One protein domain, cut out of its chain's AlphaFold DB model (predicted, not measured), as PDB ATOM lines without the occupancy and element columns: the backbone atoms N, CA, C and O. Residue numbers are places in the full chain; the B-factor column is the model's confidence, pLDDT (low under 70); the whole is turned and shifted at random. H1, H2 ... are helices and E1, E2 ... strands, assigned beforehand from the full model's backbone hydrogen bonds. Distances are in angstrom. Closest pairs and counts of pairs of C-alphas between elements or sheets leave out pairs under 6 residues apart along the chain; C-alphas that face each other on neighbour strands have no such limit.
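What this domain is: This is residues 4 to 134 of the 196 residues of the protein "HTH merR-type domain-containing protein" of Deinococcus sp. UR1 (UniProt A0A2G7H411). A hairpin of two strands, E3 and E4, packs crosswise on helix H6, which runs through the middle of the domain, while H2 packs near one end of H6 and H7 on residues 97 to 101 near its other end. On another side H4 and H5 make a steeply angled pair, with the small hairpin E1 and E2 near H4, and the longest helix, H1, lies at the margin and touches no helix. The printed part has 131 residues with seven named helices and four named strands, in the order H1 H2 H3 H4 H5 E1 E2 H6 H7 E3 E4. The class is mixed, helices and strands, in two antiparallel sheets of two strands, E1 - E2 and E3 - E4. The whole is compact and rounded, with a radius of gyration of the C-alphas of 14.3 A and spans of 38 by 36 by 27 A.

Where its parts are: E3 is residues 119 to 125, 16.9 A long, and E4 residues 128 to 133, 15.9 A, ending with C-alpha 133 at (-8.957, -36.908, 28.783). H6 is residues 88 to 102, 21.0 A, beginning with C-alpha 88 at (2.403, -42.663, 31.916), and H7 is residues 107 to 116, 14.2 A. H1 is residues 6 to 21, 22.4 A, from C-alpha 6 at (4.927, -51.787, 17.148); H2 is residues 25 to 35, 15.3 A. The shorter elements are H3, residues 38 to 44, H4, 52 to 58, H5, 63 to 71, E1, 78 to 80, and E2, 83 to 85.

How they stand to each other: E3 and E4 form an antiparallel hairpin at 170 degrees, with N 123 and O 130 2.9 A apart and N 130 and O 123 2.8 A apart, within hydrogen-bond range. The closest C-alphas of H6 and E3 are those of Glu 93 and Gly 121, 4.0 A apart. H7 touches H6 with residues 97 to 101 of H6 alone, the closest C-alphas being Trp 100 and Thr 110, 6.5 A, at a steep tilt of 60 degrees, opposite ways. H2 touches H6, with C-alphas 35 and 91 closest at 6.4 A. H2 and H3 touch only at the corner, with C-alphas 32 and 38 closest at 4.8 A. H4 touches H5, with C-alphas 56 and 63 closest at 5.2 A. The hairpin E1 and E2 has N 80 and O 83 2.8 A apart. H1 is close to but not clearly touching H2, with C-alphas 20 and 28 closest at 6.9 A; H1 and H6 are apart. In H1 to H7 every O i to N i+4 pair is within hydrogen-bond range.

The domain as a whole: The two C-alphas farthest apart, those of Ala 7 and Gly 104, are 41.4 A apart. The printed part has no cut, and no link is long. Mean pLDDT of the printed part is 91.7, and no printed residue is under 70.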
ATOM      1  N   LEU A   4      -2.419 -50.382  17.965       89.50
ATOM      2  CA  LEU A   4      -1.229 -49.829  17.327       89.50
ATOM      3  C   LEU A   4      -0.321 -50.947  16.832       89.50
ATOM      4  O   LEU A   4      -0.161 -51.987  17.478       89.50
ATOM      5  N   THR A   5       0.371 -50.684  15.734       93.00
ATOM      6  CA  THR A   5       1.552 -51.461  15.360       93.00
ATOM      7  C   THR A   5       2.714 -51.165  16.314       93.00
ATOM      8  O   THR A   5       2.766 -50.130  16.986       93.00
ATOM      9  N   GLU A   6       3.717 -52.047  16.354       93.69
ATOM     10  CA  GLU A   6       4.927 -51.787  17.148       93.69
ATOM     11  C   GLU A   6       5.657 -50.511  16.716       93.69
ATOM     12  O   GLU A   6       6.197 -49.797  17.559       93.69
ATOM     13  N   ALA A   7       5.683 -50.212  15.415       93.31
ATOM     14  CA  ALA A   7       6.365 -49.032  14.896       93.31
ATOM     15  C   ALA A   7       5.675 -47.732  15.340       93.31
ATOM     16  O   ALA A   7       6.351 -46.781  15.741       93.31
ATOM     17  N   GLU A   8       4.341 -47.703  15.315       92.31
ATOM     18  CA  GLU A   8       3.543 -46.574  15.806       92.31
ATOM     19  C   GLU A   8       3.700 -46.396  17.311       92.31
ATOM     20  O   GLU A   8       3.924 -45.278  17.774       92.31
ATOM     21  N   PHE A   9       3.674 -47.498  18.067       93.69
ATOM     22  CA  PHE A   9       3.898 -47.461  19.506       93.69
ATOM     23  C   PHE A   9       5.269 -46.864  19.851       93.69
ATOM     24  O   PHE A   9       5.346 -45.921  20.636       93.69
ATOM     25  N   ARG A  10       6.353 -47.331  19.215       94.38
ATOM     26  CA  ARG A  10       7.707 -46.787  19.446       94.38
ATOM     27  C   ARG A  10       7.799 -45.304  19.102       94.38
ATOM     28  O   ARG A  10       8.428 -44.542  19.832       94.38
ATOM     29  N   ARG A  11       7.163 -44.879  18.003       93.06
ATOM     30  CA  ARG A  11       7.097 -43.461  17.621       93.06
ATOM     31  C   ARG A  11       6.387 -42.635  18.694       93.06
ATOM     32  O   ARG A  11       6.921 -41.608  19.093       93.06
ATOM     33  N   SER A  12       5.237 -43.108  19.171       90.06
ATOM     34  CA  SER A  12       4.456 -42.444  20.217       90.06
ATOM     35  C   SER A  12       5.240 -42.329  21.528       90.06
ATOM     36  O   SER A  12       5.314 -41.245  22.097       90.06
ATOM     37  N   VAL A  13       5.916 -43.403  21.958       93.12
ATOM     38  CA  VAL A  13       6.760 -43.396  23.165       93.12
ATOM     39  C   VAL A  13       7.888 -42.370  23.063       93.12
ATOM     40  O   VAL A  13       8.113 -41.628  24.017       93.12
ATOM     41  N   ARG A  14       8.578 -42.289  21.917       93.06
ATOM     42  CA  ARG A  14       9.637 -41.288  21.704       93.06
ATOM     43  C   ARG A  14       9.101 -39.866  21.742       93.06
ATOM     44  O   ARG A  14       9.619 -39.053  22.494       93.06
ATOM     45  N   GLN A  15       8.023 -39.598  21.011       89.94
ATOM     46  CA  GLN A  15       7.388 -38.282  21.014       89.94
ATOM     47  C   GLN A  15       6.974 -37.866  22.431       89.94
ATOM     48  O   GLN A  15       7.182 -36.728  22.836       89.94
ATOM     49  N   PHE A  16       6.409 -38.795  23.201       88.06
ATOM     50  CA  PHE A  16       5.975 -38.515  24.562       88.06
ATOM     51  C   PHE A  16       7.162 -38.302  25.517       88.06
ATOM     52  O   PHE A  16       7.114 -37.408  26.362       88.06
ATOM     53  N   ARG A  17       8.255 -39.058  25.347       92.06
ATOM     54  CA  ARG A  17       9.521 -38.833  26.062       92.06
ATOM     55  C   ARG A  17      10.072 -37.436  25.782       92.06
ATOM     56  O   ARG A  17      10.441 -36.740  26.724       92.06
ATOM     57  N   ASP A  18      10.084 -37.017  24.519       91.69
ATOM     58  CA  ASP A  18      10.579 -35.698  24.119       91.69
ATOM     59  C   ASP A  18       9.748 -34.582  24.768       91.69
ATOM     60  O   ASP A  18      10.312 -33.662  25.356       91.69
ATOM     61  N   VAL A  19       8.413 -34.702  24.766       88.94
ATOM     62  CA  VAL A  19       7.511 -33.746  25.440       88.94
ATOM     63  C   VAL A  19       7.835 -33.632  26.929       88.94
ATOM     64  O   VAL A  19       7.996 -32.525  27.440       88.94
ATOM     65  N   ILE A  20       7.989 -34.756  27.628       89.25
ATOM     66  CA  ILE A  20       8.324 -34.751  29.058       89.25
ATOM     67  C   ILE A  20       9.722 -34.162  29.302       89.25
ATOM     68  O   ILE A  20       9.923 -33.449  30.284       89.25
ATOM     69  N   GLY A  21      10.663 -34.373  28.378       89.38
ATOM     70  CA  GLY A  21      11.989 -33.752  28.397       89.38
ATOM     71  C   GLY A  21      11.974 -32.225  28.260       89.38
ATOM     72  O   GLY A  21      12.908 -31.575  28.726       89.38
ATOM     73  N   THR A  22      10.922 -31.645  27.673       91.81
ATOM     74  CA  THR A  22      10.750 -30.182  27.553       91.81
ATOM     75  C   THR A  22      10.069 -29.525  28.753       91.81
ATOM     76  O   THR A  22       9.997 -28.296  28.812       91.81
ATOM     77  N   LEU A  23       9.565 -30.307  29.714       88.12
ATOM     78  CA  LEU A  23       8.914 -29.750  30.896       88.12
ATOM     79  C   LEU A  23       9.919 -29.012  31.798       88.12
ATOM     80  O   LEU A  23      11.069 -29.444  31.923       88.12
ATOM     81  N   PRO A  24       9.486 -27.943  32.496       90.00
ATOM     82  CA  PRO A  24      10.279 -27.333  33.557       90.00
ATOM     83  C   PRO A  24      10.700 -28.364  34.610       90.00
ATOM     84  O   PRO A  24       9.959 -29.305  34.899       90.00
ATOM     85  N   GLU A  25      11.860 -28.160  35.239       88.56
ATOM     86  CA  GLU A  25      12.435 -29.126  36.183       88.56
ATOM     87  C   GLU A  25      11.479 -29.501  37.325       88.56
ATOM     88  O   GLU A  25      11.325 -30.686  37.614       88.56
ATOM     89  N   GLY A  26      10.780 -28.518  37.907       86.69
ATOM     90  CA  GLY A  26       9.778 -28.760  38.951       86.69
ATOM     91  C   GLY A  26       8.610 -29.628  38.469       86.69
ATOM     92  O   GLY A  26       8.256 -30.603  39.122       86.69
ATOM     93  N   ALA A  27       8.079 -29.357  37.273       85.62
ATOM     94  CA  ALA A  27       6.996 -30.155  36.697       85.62
ATOM     95  C   ALA A  27       7.449 -31.591  36.381       85.62
ATOM     96  O   ALA A  27       6.718 -32.552  36.612       85.62
ATOM     97  N   ARG A  28       8.683 -31.762  35.895       89.12
ATOM     98  CA  ARG A  28       9.273 -33.087  35.666       89.12
ATOM     99  C   ARG A  28       9.479 -33.852  36.979       89.12
ATOM    100  O   ARG A  28       9.245 -35.059  37.013       89.12
ATOM    101  N   ALA A  29       9.887 -33.170  38.051       90.19
ATOM    102  CA  ALA A  29      10.020 -33.764  39.381       90.19
ATOM    103  C   ALA A  29       8.663 -34.223  39.943       90.19
ATOM    104  O   ALA A  29       8.573 -35.324  40.490       90.19
ATOM    105  N   ASP A  30       7.595 -33.447  39.739       90.69
ATOM    106  CA  ASP A  30       6.232 -33.841  40.116       90.69
ATOM    107  C   ASP A  30       5.780 -35.102  39.363       90.69
ATOM    108  O   ASP A  30       5.264 -36.041  39.974       90.69
ATOM    109  N   VAL A  31       6.043 -35.175  38.050       91.69
ATOM    110  CA  VAL A  31       5.745 -36.360  37.223       91.69
ATOM    111  C   VAL A  31       6.525 -37.587  37.705       91.69
ATOM    112  O   VAL A  31       5.950 -38.669  37.842       91.69
ATOM    113  N   ALA A  32       7.819 -37.435  37.997       93.44
ATOM    114  CA  ALA A  32       8.637 -38.520  38.536       93.44
ATOM    115  C   ALA A  32       8.108 -38.994  39.897       93.44
ATOM    116  O   ALA A  32       7.981 -40.196  40.131       93.44
ATOM    117  N   THR A  33       7.720 -38.063  40.769       93.25
ATOM    118  CA  THR A  33       7.162 -38.381  42.090       93.25
ATOM    119  C   THR A  33       5.834 -39.129  41.970       93.25
ATOM    120  O   THR A  33       5.651 -40.149  42.631       93.25
ATOM    121  N   MET A  34       4.941 -38.703  41.069       93.25
ATOM    122  CA  MET A  34       3.686 -39.407  40.766       93.25
ATOM    123  C   MET A  34       3.929 -40.861  40.319       93.25
ATOM    124  O   MET A  34       3.191 -41.776  40.699       93.25
ATOM    125  N   CYS A  35       4.994 -41.093  39.546       93.69
ATOM    126  CA  CYS A  35       5.406 -42.431  39.118       93.69
ATOM    127  C   CYS A  35       5.978 -43.292  40.251       93.69
ATOM    128  O   CYS A  35       6.035 -44.510  40.107       93.69
ATOM    129  N   GLY A  36       6.349 -42.698  41.387       92.12
ATOM    130  CA  GLY A  36       7.059 -43.373  42.474       92.12
ATOM    131  C   GLY A  36       8.584 -43.299  42.359       92.12
ATOM    132  O   GLY A  36       9.270 -44.032  43.061       92.12
ATOM    133  N   GLY A  37       9.108 -42.436  41.485       93.94
ATOM    134  CA  GLY A  37      10.537 -42.189  41.305       93.94
ATOM    135  C   GLY A  37      10.937 -41.996  39.836       93.94
ATOM    136  O   GLY A  37      10.203 -42.407  38.927       93.94
ATOM    137  N   PRO A  38      12.111 -41.388  39.581       93.50
ATOM    138  CA  PRO A  38      12.631 -41.200  38.228       93.50
ATOM    139  C   PRO A  38      12.895 -42.532  37.509       93.50
ATOM    140  O   PRO A  38      12.689 -42.625  36.305       93.50
ATOM    141  N   GLU A  39      13.263 -43.594  38.226       94.56
ATOM    142  CA  GLU A  39      13.522 -44.915  37.643       94.56
ATOM    143  C   GLU A  39      12.248 -45.542  37.065       94.56
ATOM    144  O   GLU A  39      12.274 -46.175  36.007       94.56
ATOM    145  N   VAL A  40      11.113 -45.351  37.747       94.62
ATOM    146  CA  VAL A  40       9.812 -45.832  37.272       94.62
ATOM    147  C   VAL A  40       9.357 -45.022  36.064       94.62
ATOM    148  O   VAL A  40       8.866 -45.602  35.094       94.62
ATOM    149  N   LEU A  41       9.559 -43.702  36.098       94.75
ATOM    150  CA  LEU A  41       9.266 -42.823  34.972       94.75
ATOM    151  C   LEU A  41      10.059 -43.237  33.721       94.75
ATOM    152  O   LEU A  41       9.466 -43.429  32.662       94.75
ATOM    153  N   GLU A  42      11.366 -43.465  33.844       93.62
ATOM    154  CA  GLU A  42      12.207 -43.923  32.729       93.62
ATOM    155  C   GLU A  42      11.773 -45.293  32.187       93.62
ATOM    156  O   GLU A  42      11.711 -45.497  30.971       93.62
ATOM    157  N   ALA A  43      11.392 -46.226  33.068       94.81
ATOM    158  CA  ALA A  43      10.902 -47.540  32.658       94.81
ATOM    159  C   ALA A  43       9.618 -47.463  31.808       94.81
ATOM    160  O   ALA A  43       9.418 -48.292  30.916       94.81
ATOM    161  N   LEU A  44       8.754 -46.470  32.047       93.88
ATOM    162  CA  LEU A  44       7.531 -46.251  31.263       93.88
ATOM    163  C   LEU A  44       7.816 -45.754  29.839       93.88
ATOM    164  O   LEU A  44       6.962 -45.909  28.966       93.88
ATOM    165  N   PHE A  45       9.013 -45.222  29.581       93.94
ATOM    166  CA  PHE A  45       9.448 -44.802  28.249       93.94
ATOM    167  C   PHE A  45      10.242 -45.863  27.488       93.94
ATOM    168  O   PHE A  45      10.851 -45.550  26.461       93.94
ATOM    169  N   GLU A  46      10.293 -47.108  27.952       93.00
ATOM    170  CA  GLU A  46      10.911 -48.173  27.169       93.00
ATOM    171  C   GLU A  46      10.158 -48.384  25.848       93.00
ATOM    172  O   GLU A  46       8.960 -48.653  25.835       93.00
ATOM    173  N   GLU A  47      10.869 -48.348  24.716       91.44
ATOM    174  CA  GLU A  47      10.272 -48.509  23.378       91.44
ATOM    175  C   GLU A  47       9.558 -49.862  23.177       91.44
ATOM    176  O   GLU A  47       8.652 -49.990  22.356       91.44
ATOM    177  N   ARG A  48       9.941 -50.896  23.939       90.56
ATOM    178  CA  ARG A  48       9.251 -52.203  23.943       90.56
ATOM    179  C   ARG A  48       7.901 -52.153  24.672       90.56
ATOM    180  O   ARG A  48       7.051 -53.029  24.468       90.56
ATOM    181  N   GLY A  49       7.724 -51.123  25.494       91.38
ATOM    182  CA  GLY A  49       6.587 -50.849  26.350       91.38
ATOM    183  C   GLY A  49       6.512 -51.766  27.565       91.38
ATOM    184  O   GLY A  49       7.100 -52.850  27.617       91.38
ATOM    185  N   VAL A  50       5.736 -51.337  28.554       96.44
ATOM    186  CA  VAL A  50       5.608 -52.049  29.824       96.44
ATOM    187  C   VAL A  50       4.418 -53.004  29.758       96.44
ATOM    188  O   VAL A  50       3.287 -52.592  29.522       96.44
ATOM    189  N   GLY A  51       4.656 -54.302  29.941       96.56
ATOM    190  CA  GLY A  51       3.586 -55.302  30.049       96.56
ATOM    191  C   GLY A  51       2.951 -55.335  31.443       96.56
ATOM    192  O   GLY A  51       3.540 -54.856  32.407       96.56
ATOM    193  N   ILE A  52       1.785 -55.978  31.575       96.94
ATOM    194  CA  ILE A  52       0.992 -55.982  32.822       96.94
ATOM    195  C   ILE A  52       1.770 -56.422  34.071       96.94
ATOM    196  O   ILE A  52       1.647 -55.791  35.113       96.94
ATOM    197  N   GLY A  53       2.587 -57.478  33.975       96.69
ATOM    198  CA  GLY A  53       3.353 -57.980  35.121       96.69
ATOM    199  C   GLY A  53       4.421 -56.991  35.581       96.69
ATOM    200  O   GLY A  53       4.572 -56.757  36.776       96.69
ATOM    201  N   ARG A  54       5.112 -56.353  34.629       97.19
ATOM    202  CA  ARG A  54       6.115 -55.331  34.936       97.19
ATOM    203  C   ARG A  54       5.470 -54.052  35.454       97.19
ATOM    204  O   ARG A  54       5.976 -53.483  36.407       97.19
ATOM    205  N   PHE A  55       4.349 -53.634  34.873       98.00
ATOM    206  CA  PHE A  55       3.593 -52.481  35.358       98.00
ATOM    207  C   PHE A  55       3.140 -52.694  36.806       98.00
ATOM    208  O   PHE A  55       3.379 -51.843  37.653       98.00
ATOM    209  N   ALA A  56       2.574 -53.863  37.112       97.75
ATOM    210  CA  ALA A  56       2.174 -54.221  38.469       97.75
ATOM    211  C   ALA A  56       3.358 -54.153  39.453       97.75
ATOM    212  O   ALA A  56       3.236 -53.538  40.508       97.75
ATOM    213  N   ALA A  57       4.518 -54.699  39.070       97.25
ATOM    214  CA  ALA A  57       5.733 -54.639  39.881       97.25
ATOM    215  C   ALA A  57       6.226 -53.199  40.111       97.25
ATOM    216  O   ALA A  57       6.511 -52.836  41.246       97.25
ATOM    217  N   LEU A  58       6.269 -52.370  39.061       97.06
ATOM    218  CA  LEU A  58       6.657 -50.956  39.158       97.06
ATOM    219  C   LEU A  58       5.727 -50.162  40.084       97.06
ATOM    220  O   LEU A  58       6.174 -49.262  40.782       97.06
ATOM    221  N   MET A  59       4.437 -50.503  40.101       96.56
ATOM    222  CA  MET A  59       3.434 -49.842  40.940       96.56
ATOM    223  C   MET A  59       3.333 -50.430  42.355       96.56
ATOM    224  O   MET A  59       2.562 -49.918  43.166       96.56
ATOM    225  N   GLY A  60       4.072 -51.503  42.660       95.69
ATOM    226  CA  GLY A  60       3.993 -52.198  43.948       95.69
ATOM    227  C   GLY A  60       2.655 -52.910  44.180       95.69
ATOM    228  O   GLY A  60       2.192 -52.994  45.314       95.69
ATOM    229  N   LEU A  61       2.007 -53.399  43.117       95.81
ATOM    230  CA  LEU A  61       0.683 -54.025  43.171       95.81
ATOM    231  C   LEU A  61       0.701 -55.476  42.673       95.81
ATOM    232  O   LEU A  61       1.476 -55.826  41.780       95.81
ATOM    233  N   PRO A  62      -0.222 -56.329  43.152       97.12
ATOM    234  CA  PRO A  62      -0.491 -57.611  42.518       97.12
ATOM    235  C   PRO A  62      -0.987 -57.434  41.077       97.12
ATOM    236  O   PRO A  62      -1.836 -56.589  40.784       97.12
ATOM    237  N   ALA A  63      -0.541 -58.302  40.163       96.69
ATOM    238  CA  ALA A  63      -1.027 -58.288  38.779       96.69
ATOM    239  C   ALA A  63      -2.546 -58.544  38.679       96.69
ATOM    240  O   ALA A  63      -3.187 -58.102  37.726       96.69
ATOM    241  N   THR A  64      -3.133 -59.238  39.657       97.44
ATOM    242  CA  THR A  64      -4.584 -59.448  39.776       97.44
ATOM    243  C   THR A  64      -5.341 -58.140  39.994       97.44
ATOM    244  O   THR A  64      -6.390 -57.958  39.382       97.44
ATOM    245  N   THR A  65      -4.788 -57.205  40.771       97.06
ATOM    246  CA  THR A  65      -5.361 -55.867  40.973       97.06
ATOM    247  C   THR A  65      -5.382 -55.088  39.666       97.06
ATOM    248  O   THR A  65      -6.421 -54.561  39.281       97.06
ATOM    249  N   VAL A  66      -4.278 -55.098  38.913       97.38
ATOM    250  CA  VAL A  66      -4.230 -54.441  37.596       97.38
ATOM    251  C   VAL A  66      -5.268 -55.053  36.651       97.38
ATOM    252  O   VAL A  66      -6.013 -54.332  35.998       97.38
ATOM    253  N   ARG A  67      -5.392 -56.387  36.619       97.50
ATOM    254  CA  ARG A  67      -6.429 -57.072  35.824       97.50
ATOM    255  C   ARG A  67      -7.846 -56.728  36.268       97.50
ATOM    256  O   ARG A  67      -8.742 -56.715  35.434       97.50
ATOM    257  N   HIS A  68      -8.069 -56.514  37.558       97.00
ATOM    258  CA  HIS A  68      -9.367 -56.084  38.055       97.00
ATOM    259  C   HIS A  68      -9.697 -54.679  37.555       97.00
ATOM    260  O   HIS A  68     -10.734 -54.522  36.931       97.00
ATOM    261  N   LEU A  69      -8.783 -53.718  37.692       96.50
ATOM    262  CA  LEU A  69      -8.996 -52.350  37.212       96.50
ATOM    263  C   LEU A  69      -9.193 -52.262  35.689       96.50
ATOM    264  O   LEU A  69      -9.983 -51.450  35.224       96.50
ATOM    265  N   LEU A  70      -8.544 -53.136  34.909       95.62
ATOM    266  CA  LEU A  70      -8.826 -53.273  33.472       95.62
ATOM    267  C   LEU A  70     -10.261 -53.748  33.195       95.62
ATOM    268  O   LEU A  70     -10.857 -53.328  32.211       95.62
ATOM    269  N   ARG A  71     -10.801 -54.655  34.021       95.44
ATOM    270  CA  ARG A  71     -12.179 -55.159  33.877       95.44
ATOM    271  C   ARG A  71     -13.219 -54.131  34.308       95.44
ATOM    272  O   ARG A  71     -14.285 -54.097  33.713       95.44
ATOM    273  N   GLU A  72     -12.892 -53.308  35.299       92.75
ATOM    274  CA  GLU A  72     -13.750 -52.208  35.760       92.75
ATOM    275  C   GLU A  72     -13.681 -50.965  34.857       92.75
ATOM    276  O   GLU A  72     -14.326 -49.966  35.163       92.75
ATOM    277  N   GLU A  73     -12.914 -51.015  33.760       92.19
ATOM    278  CA  GLU A  73     -12.714 -49.887  32.834       92.19
ATOM    279  C   GLU A  73     -12.124 -48.645  33.527       92.19
ATOM    280  O   GLU A  73     -12.455 -47.504  33.223       92.19
ATOM    281  N   LEU A  74     -11.224 -48.879  34.484       94.50
ATOM    282  CA  LEU A  74     -10.499 -47.839  35.221       94.50
ATOM    283  C   LEU A  74      -9.020 -47.751  34.829       94.50
ATOM    284  O   LEU A  74      -8.315 -46.852  35.274       94.50
ATOM    285  N   LEU A  75      -8.540 -48.686  34.007       95.81
ATOM    286  CA  LEU A  75      -7.233 -48.622  33.361       95.81
ATOM    287  C   LEU A  75      -7.378 -48.886  31.867       95.81
ATOM    288  O   LEU A  75      -8.011 -49.862  31.462       95.81
ATOM    289  N   HIS A  76      -6.707 -48.073  31.055       94.56
ATOM    290  CA  HIS A  76      -6.806 -48.135  29.598       94.56
ATOM    291  C   HIS A  76      -5.418 -48.161  28.941       94.56
ATOM    292  O   HIS A  76      -4.955 -47.175  28.355       94.56
ATOM    293  N   PRO A  77      -4.677 -49.276  29.060       94.69
ATOM    294  CA  PRO A  77      -3.394 -49.436  28.388       94.69
ATOM    295  C   PRO A  77      -3.583 -49.529  26.876       94.69
ATOM    296  O   PRO A  77      -4.600 -50.014  26.389       94.69
ATOM    297  N   VAL A  78      -2.559 -49.167  26.114       93.12
ATOM    298  CA  VAL A  78      -2.571 -49.322  24.655       93.12
ATOM    299  C   VAL A  78      -2.506 -50.807  24.285       93.12
ATOM    300  O   VAL A  78      -1.841 -51.597  24.959       93.12
ATOM    301  N   ARG A  79      -3.178 -51.211  23.201       94.06
ATOM    302  CA  ARG A  79      -3.011 -52.549  22.610       94.06
ATOM    303  C   ARG A  79      -2.019 -52.486  21.456       94.06
ATOM    304  O   ARG A  79      -2.209 -51.705  20.532       94.06
ATOM    305  N   VAL A  80      -0.985 -53.319  21.524       94.06
ATOM    306  CA  VAL A  80       0.029 -53.486  20.478       94.06
ATOM    307  C   VAL A  80       0.102 -54.962  20.121       94.06
ATOM    308  O   VAL A  80       0.525 -55.772  20.955       94.06
ATOM    309  N   ASN A  81      -0.334 -55.318  18.911       90.12
ATOM    310  CA  ASN A  81      -0.415 -56.704  18.433       90.12
ATOM    311  C   ASN A  81      -1.103 -57.634  19.457       90.12
ATOM    312  O   ASN A  81      -0.517 -58.613  19.933       90.12
ATOM    313  N   GLY A  82      -2.304 -57.263  19.903       88.94
ATOM    314  CA  GLY A  82      -3.083 -58.001  20.905       88.94
ATOM    315  C   GLY A  82      -2.536 -57.993  22.343       88.94
ATOM    316  O   GLY A  82      -3.151 -58.584  23.231       88.94
ATOM    317  N   LYS A  83      -1.406 -57.327  22.624       92.69
ATOM    318  CA  LYS A  83      -0.819 -57.248  23.972       92.69
ATOM    319  C   LYS A  83      -0.985 -55.859  24.574       92.69
ATOM    320  O   LYS A  83      -0.749 -54.855  23.913       92.69
ATOM    321  N   PHE A  84      -1.305 -55.802  25.865       95.50
ATOM    322  CA  PHE A  84      -1.357 -54.537  26.595       95.50
ATOM    323  C   PHE A  84       0.037 -53.937  26.805       95.50
ATOM    324  O   PHE A  84       1.000 -54.655  27.119       95.50
ATOM    325  N   ARG A  85       0.117 -52.616  26.648       96.25
ATOM    326  CA  ARG A  85       1.274 -51.770  26.923       96.25
ATOM    327  C   ARG A  85       0.848 -50.584  27.775       96.25
ATOM    328  O   ARG A  85      -0.026 -49.816  27.385       96.25
ATOM    329  N   PHE A  86       1.464 -50.484  28.943       95.88
ATOM    330  CA  PHE A  86       1.200 -49.447  29.925       95.88
ATOM    331  C   PHE A  86       2.175 -48.287  29.729       95.88
ATOM    332  O   PHE A  86       3.360 -48.514  29.471       95.88
ATOM    333  N   LEU A  87       1.652 -47.069  29.843       93.56
ATOM    334  CA  LEU A  87       2.368 -45.802  29.689       93.56
ATOM    335  C   LEU A  87       2.055 -44.876  30.876       93.56
ATOM    336  O   LEU A  87       1.341 -45.257  31.804       93.56
ATOM    337  N   LEU A  88       2.578 -43.647  30.843       92.44
ATOM    338  CA  LEU A  88       2.403 -42.663  31.916       92.44
ATOM    339  C   LEU A  88       0.932 -42.384  32.255       92.44
ATOM    340  O   LEU A  88       0.597 -42.256  33.430       92.44
ATOM    341  N   HIS A  89       0.037 -42.324  31.265       91.50
ATOM    342  CA  HIS A  89      -1.382 -42.075  31.537       91.50
ATOM    343  C   HIS A  89      -2.008 -43.175  32.397       91.50
ATOM    344  O   HIS A  89      -2.866 -42.882  33.216       91.50
ATOM    345  N   ASN A  90      -1.525 -44.416  32.312       95.62
ATOM    346  CA  ASN A  90      -2.010 -45.488  33.181       95.62
ATOM    347  C   ASN A  90      -1.556 -45.324  34.635       95.62
ATOM    348  O   ASN A  90      -2.211 -45.838  35.538       95.62
ATOM    349  N   VAL A  91      -0.459 -44.601  34.880       96.38
ATOM    350  CA  VAL A  91      -0.086 -44.178  36.236       96.38
ATOM    351  C   VAL A  91      -1.058 -43.112  36.731       96.38
ATOM    352  O   VAL A  91      -1.523 -43.223  37.859       96.38
ATOM    353  N   ILE A  92      -1.411 -42.130  35.895       94.62
ATOM    354  CA  ILE A  92      -2.411 -41.096  36.229       94.62
ATOM    355  C   ILE A  92      -3.747 -41.749  36.600       94.62
ATOM    356  O   ILE A  92      -4.310 -41.448  37.648       94.62
ATOM    357  N   GLU A  93      -4.226 -42.681  35.773       96.25
ATOM    358  CA  GLU A  93      -5.441 -43.458  36.032       96.25
ATOM    359  C   GLU A  93      -5.346 -44.226  37.359       96.25
ATOM    360  O   GLU A  93      -6.189 -44.056  38.239       96.25
ATOM    361  N   LEU A  94      -4.282 -45.018  37.551       97.00
ATOM    362  CA  LEU A  94      -4.104 -45.832  38.753       97.00
ATOM    363  C   LEU A  94      -4.012 -44.990  40.029       97.00
ATOM    364  O   LEU A  94      -4.675 -45.293  41.021       97.00
ATOM    365  N   ARG A  95      -3.161 -43.960  40.026       95.56
ATOM    366  CA  ARG A  95      -2.960 -43.083  41.183       95.56
ATOM    367  C   ARG A  95      -4.217 -42.283  41.479       95.56
ATOM    368  O   ARG A  95      -4.547 -42.124  42.646       95.56
ATOM    369  N   GLY A  96      -4.947 -41.870  40.444       93.94
ATOM    370  CA  GLY A  96      -6.262 -41.262  40.586       93.94
ATOM    371  C   GLY A  96      -7.228 -42.184  41.317       93.94
ATOM    372  O   GLY A  96      -7.766 -41.805  42.352       93.94
ATOM    373  N   VAL A  97      -7.384 -43.431  40.858       94.88
ATOM    374  CA  VAL A  97      -8.235 -44.423  41.539       94.88
ATOM    375  C   VAL A  97      -7.824 -44.600  43.001       94.88
ATOM    376  O   VAL A  97      -8.676 -44.536  43.883       94.88
ATOM    377  N   GLN A  98      -6.528 -44.757  43.283       94.50
ATOM    378  CA  GLN A  98      -6.026 -44.881  44.658       94.50
ATOM    379  C   GLN A  98      -6.336 -43.644  45.510       94.50
ATOM    380  O   GLN A  98      -6.719 -43.780  46.672       94.50
ATOM    381  N   GLN A  99      -6.197 -42.445  44.942       92.62
ATOM    382  CA  GLN A  99      -6.497 -41.188  45.617       92.62
ATOM    383  C   GLN A  99      -7.990 -41.085  45.961       92.62
ATOM    384  O   GLN A  99      -8.327 -40.777  47.102       92.62
ATOM    385  N   TRP A 100      -8.884 -41.399  45.019       89.12
ATOM    386  CA  TRP A 100     -10.334 -41.363  45.243       89.12
ATOM    387  C   TRP A 100     -10.800 -42.434  46.233       89.12
ATOM    388  O   TRP A 100     -11.601 -42.144  47.121       89.12
ATOM    389  N   GLN A 101     -10.231 -43.639  46.168       90.62
ATOM    390  CA  GLN A 101     -10.477 -44.681  47.168       90.62
ATOM    391  C   GLN A 101      -9.986 -44.276  48.562       90.62
ATOM    392  O   GLN A 101     -10.657 -44.560  49.553       90.62
ATOM    393  N   GLY A 102      -8.857 -43.566  48.655       89.38
ATOM    394  CA  GLY A 102      -8.367 -42.988  49.911       89.38
ATOM    395  C   GLY A 102      -9.325 -41.960  50.528       89.38
ATOM    396  O   GLY A 102      -9.296 -41.753  51.738       89.38
ATOM    397  N   LEU A 103     -10.204 -41.363  49.716       86.56
ATOM    398  CA  LEU A 103     -11.279 -40.460  50.143       86.56
ATOM    399  C   LEU A 103     -12.613 -41.183  50.403       86.56
ATOM    400  O   LEU A 103     -13.605 -40.537  50.733       86.56
ATOM    401  N   GLY A 104     -12.643 -42.511  50.278       86.00
ATOM    402  CA  GLY A 104     -13.815 -43.339  50.559       86.00
ATOM    403  C   GLY A 104     -14.738 -43.591  49.366       86.00
ATOM    404  O   GLY A 104     -15.793 -44.190  49.559       86.00
ATOM    405  N   LEU A 105     -14.368 -43.181  48.146       84.44
ATOM    406  CA  LEU A 105     -15.157 -43.506  46.956       84.44
ATOM    407  C   LEU A 105     -15.020 -44.989  46.609       84.44
ATOM    408  O   LEU A 105     -13.933 -45.575  46.668       84.44
ATOM    409  N   THR A 106     -16.125 -45.589  46.174       91.69
ATOM    410  CA  THR A 106     -16.079 -46.912  45.552       91.69
ATOM    411  C   THR A 106     -15.489 -46.819  44.139       91.69
ATOM    412  O   THR A 106     -15.327 -45.735  43.565       91.69
ATOM    413  N   LEU A 107     -15.159 -47.968  43.539       92.06
ATOM    414  CA  LEU A 107     -14.724 -48.010  42.137       92.06
ATOM    415  C   LEU A 107     -15.829 -47.531  41.185       92.06
ATOM    416  O   LEU A 107     -15.535 -46.877  40.187       92.06
ATOM    417  N   GLU A 108     -17.092 -47.815  41.517       89.56
ATOM    418  CA  GLU A 108     -18.248 -47.356  40.749       89.56
ATOM    419  C   GLU A 108     -18.387 -45.832  40.804       89.56
ATOM    420  O   GLU A 108     -18.498 -45.205  39.750       89.56
ATOM    421  N   ASP A 109     -18.281 -45.237  41.997       84.88
ATOM    422  CA  ASP A 109     -18.326 -43.777  42.172       84.88
ATOM    423  C   ASP A 109     -17.176 -43.095  41.432       84.88
ATOM    424  O   ASP A 109     -17.366 -42.086  40.756       84.88
ATOM    425  N   THR A 110     -15.975 -43.674  41.525       88.56
ATOM    426  CA  THR A 110     -14.782 -43.160  40.842       88.56
ATOM    427  C   THR A 110     -14.977 -43.159  39.328       88.56
ATOM    428  O   THR A 110     -14.703 -42.157  38.670       88.56
ATOM    429  N   ARG A 111     -15.495 -44.259  38.767       91.50
ATOM    430  CA  ARG A 111     -15.805 -44.351  37.336       91.50
ATOM    431  C   ARG A 111     -16.870 -43.335  36.932       91.50
ATOM    432  O   ARG A 111     -16.660 -42.597  35.976       91.50
ATOM    433  N   ALA A 112     -17.975 -43.260  37.675       84.56
ATOM    434  CA  ALA A 112     -19.065 -42.327  37.392       84.56
ATOM    435  C   ALA A 112     -18.592 -40.866  37.427       84.56
ATOM    436  O   ALA A 112     -18.966 -40.069  36.565       84.56
ATOM    437  N   PHE A 113     -17.729 -40.524  38.385       84.19
ATOM    438  CA  PHE A 113     -17.095 -39.214  38.470       84.19
ATOM    439  C   PHE A 113     -16.230 -38.918  37.239       84.19
ATOM    440  O   PHE A 113     -16.417 -37.885  36.598       84.19
ATOM    441  N   LEU A 114     -15.317 -39.823  36.874       89.25
ATOM    442  CA  LEU A 114     -14.436 -39.645  35.716       89.25
ATOM    443  C   LEU A 114     -15.236 -39.524  34.410       89.25
ATOM    444  O   LEU A 114     -14.984 -38.612  33.620       89.25
ATOM    445  N   ASP A 115     -16.256 -40.364  34.228       87.00
ATOM    446  CA  ASP A 115     -17.154 -40.320  33.074       87.00
ATOM    447  C   ASP A 115     -17.898 -38.984  32.974       87.00
ATOM    448  O   ASP A 115     -17.949 -38.390  31.895       87.00
ATOM    449  N   ALA A 116     -18.421 -38.470  34.092       79.50
ATOM    450  CA  ALA A 116     -19.111 -37.180  34.131       79.50
ATOM    451  C   ALA A 116     -18.194 -36.003  33.755       79.50
ATOM    452  O   ALA A 116     -18.672 -34.997  33.232       79.50
ATOM    453  N   GLN A 117     -16.888 -36.127  33.999       80.56
ATOM    454  CA  GLN A 117     -15.885 -35.123  33.634       80.56
ATOM    455  C   GLN A 117     -15.270 -35.352  32.242       80.56
ATOM    456  O   GLN A 117     -14.434 -34.560  31.807       80.56
ATOM    457  N   GLY A 118     -15.641 -36.425  31.533       86.12
ATOM    458  CA  GLY A 118     -15.002 -36.801  30.267       86.12
ATOM    459  C   GLY A 118     -13.527 -37.196  30.426       86.12
ATOM    460  O   GLY A 118     -12.731 -37.060  29.494       86.12
ATOM    461  N   LEU A 119     -13.145 -37.662  31.614       89.00
ATOM    462  CA  LEU A 119     -11.783 -38.042  31.960       89.00
ATOM    463  C   LEU A 119     -11.635 -39.562  31.967       89.00
ATOM    464  O   LEU A 119     -12.558 -40.305  32.284       89.00
ATOM    465  N   MET A 120     -10.439 -40.022  31.633       89.69
ATOM    466  CA  MET A 120     -10.006 -41.402  31.834       89.69
ATOM    467  C   MET A 120      -9.223 -41.545  33.142       89.69
ATOM    468  O   MET A 120      -9.310 -42.576  33.797       89.69
ATOM    469  N   GLY A 121      -8.512 -40.494  33.563       91.44
ATOM    470  CA  GLY A 121      -7.810 -40.451  34.842       91.44
ATOM    471  C   GLY A 121      -7.593 -39.023  35.332       91.44
ATOM    472  O   GLY A 121      -7.470 -38.097  34.528       91.44
ATOM    473  N   LEU A 122      -7.539 -38.857  36.654       92.44
ATOM    474  CA  LEU A 122      -7.277 -37.586  37.325       92.44
ATOM    475  C   LEU A 122      -6.563 -37.844  38.651       92.44
ATOM    476  O   LEU A 122      -7.095 -38.572  39.489       92.44
ATOM    477  N   VAL A 123      -5.406 -37.217  38.851       93.00
ATOM    478  CA  VAL A 123      -4.638 -37.270  40.103       93.00
ATOM    479  C   VAL A 123      -4.069 -35.892  40.430       93.00
ATOM    480  O   VAL A 123      -3.657 -35.154  39.534       93.00
ATOM    481  N   ALA A 124      -4.029 -35.548  41.716       87.94
ATOM    482  CA  ALA A 124      -3.330 -34.364  42.206       87.94
ATOM    483  C   ALA A 124      -2.022 -34.770  42.894       87.94
ATOM    484  O   ALA A 124      -2.023 -35.621  43.780       87.94
ATOM    485  N   GLN A 125      -0.914 -34.139  42.510       85.69
ATOM    486  CA  GLN A 125       0.418 -34.398  43.049       85.69
ATOM    487  C   GLN A 125       1.178 -33.075  43.187       85.69
ATOM    488  O   GLN A 125       1.318 -32.341  42.216       85.69
ATOM    489  N   GLY A 126       1.664 -32.757  44.393       75.31
ATOM    490  CA  GLY A 126       2.512 -31.573  44.622       75.31
ATOM    491  C   GLY A 126       1.845 -30.217  44.336       75.31
ATOM    492  O   GLY A 126       2.537 -29.224  44.163       75.31
ATOM    493  N   GLY A 127       0.508 -30.159  44.279       76.75
ATOM    494  CA  GLY A 127      -0.239 -28.965  43.853       76.75
ATOM    495  C   GLY A 127      -0.511 -28.904  42.342       76.75
ATOM    496  O   GLY A 127      -1.285 -28.058  41.899       76.75
ATOM    497  N   THR A 128       0.048 -29.834  41.568       81.69
ATOM    498  CA  THR A 128      -0.204 -30.018  40.135       81.69
ATOM    499  C   THR A 128      -1.314 -31.053  39.928       81.69
ATOM    500  O   THR A 128      -1.310 -32.120  40.544       81.69
ATOM    501  N   MET A 129      -2.280 -30.762  39.051       86.00
ATOM    502  CA  MET A 129      -3.288 -31.739  38.626       86.00
ATOM    503  C   MET A 129      -2.908 -32.351  37.283       86.00
ATOM    504  O   MET A 129      -2.701 -31.640  36.302       86.00
ATOM    505  N   PHE A 130      -2.872 -33.679  37.235       88.12
ATOM    506  CA  PHE A 130      -2.633 -34.452  36.026       88.12
ATOM    507  C   PHE A 130      -3.933 -35.127  35.613       88.12
ATOM    508  O   PHE A 130      -4.489 -35.935  36.359       88.12
ATOM    509  N   SER A 131      -4.414 -34.803  34.417       88.38
ATOM    510  CA  SER A 131      -5.626 -35.387  33.850       88.38
ATOM    511  C   SER A 131      -5.325 -36.046  32.516       88.38
ATOM    512  O   SER A 131      -4.615 -35.475  31.687       88.38
ATOM    513  N   PHE A 132      -5.929 -37.204  32.279       86.94
ATOM    514  CA  PHE A 132      -5.968 -37.828  30.967       86.94
ATOM    515  C   PHE A 132      -7.406 -37.783  30.464       86.94
ATOM    516  O   PHE A 132      -8.306 -38.328  31.103       86.94
ATOM    517  N   GLN A 133      -7.629 -37.071  29.364       84.44
ATOM    518  CA  GLN A 133      -8.957 -36.908  28.783       84.44
ATOM    519  C   GLN A 133      -9.309 -38.120  27.932       84.44
ATOM    520  O   GLN A 133      -8.444 -38.708  27.281       84.44
ATOM    521  N   ARG A 134     -10.597 -38.469  27.909       77.25
ATOM    522  CA  ARG A 134     -11.101 -39.395  26.899       77.25
ATOM    523  C   ARG A 134     -10.996 -38.698  25.543       77.25
ATOM    524  O   ARG A 134     -11.319 -37.517  25.435       77.25
TER     525      ARG A 134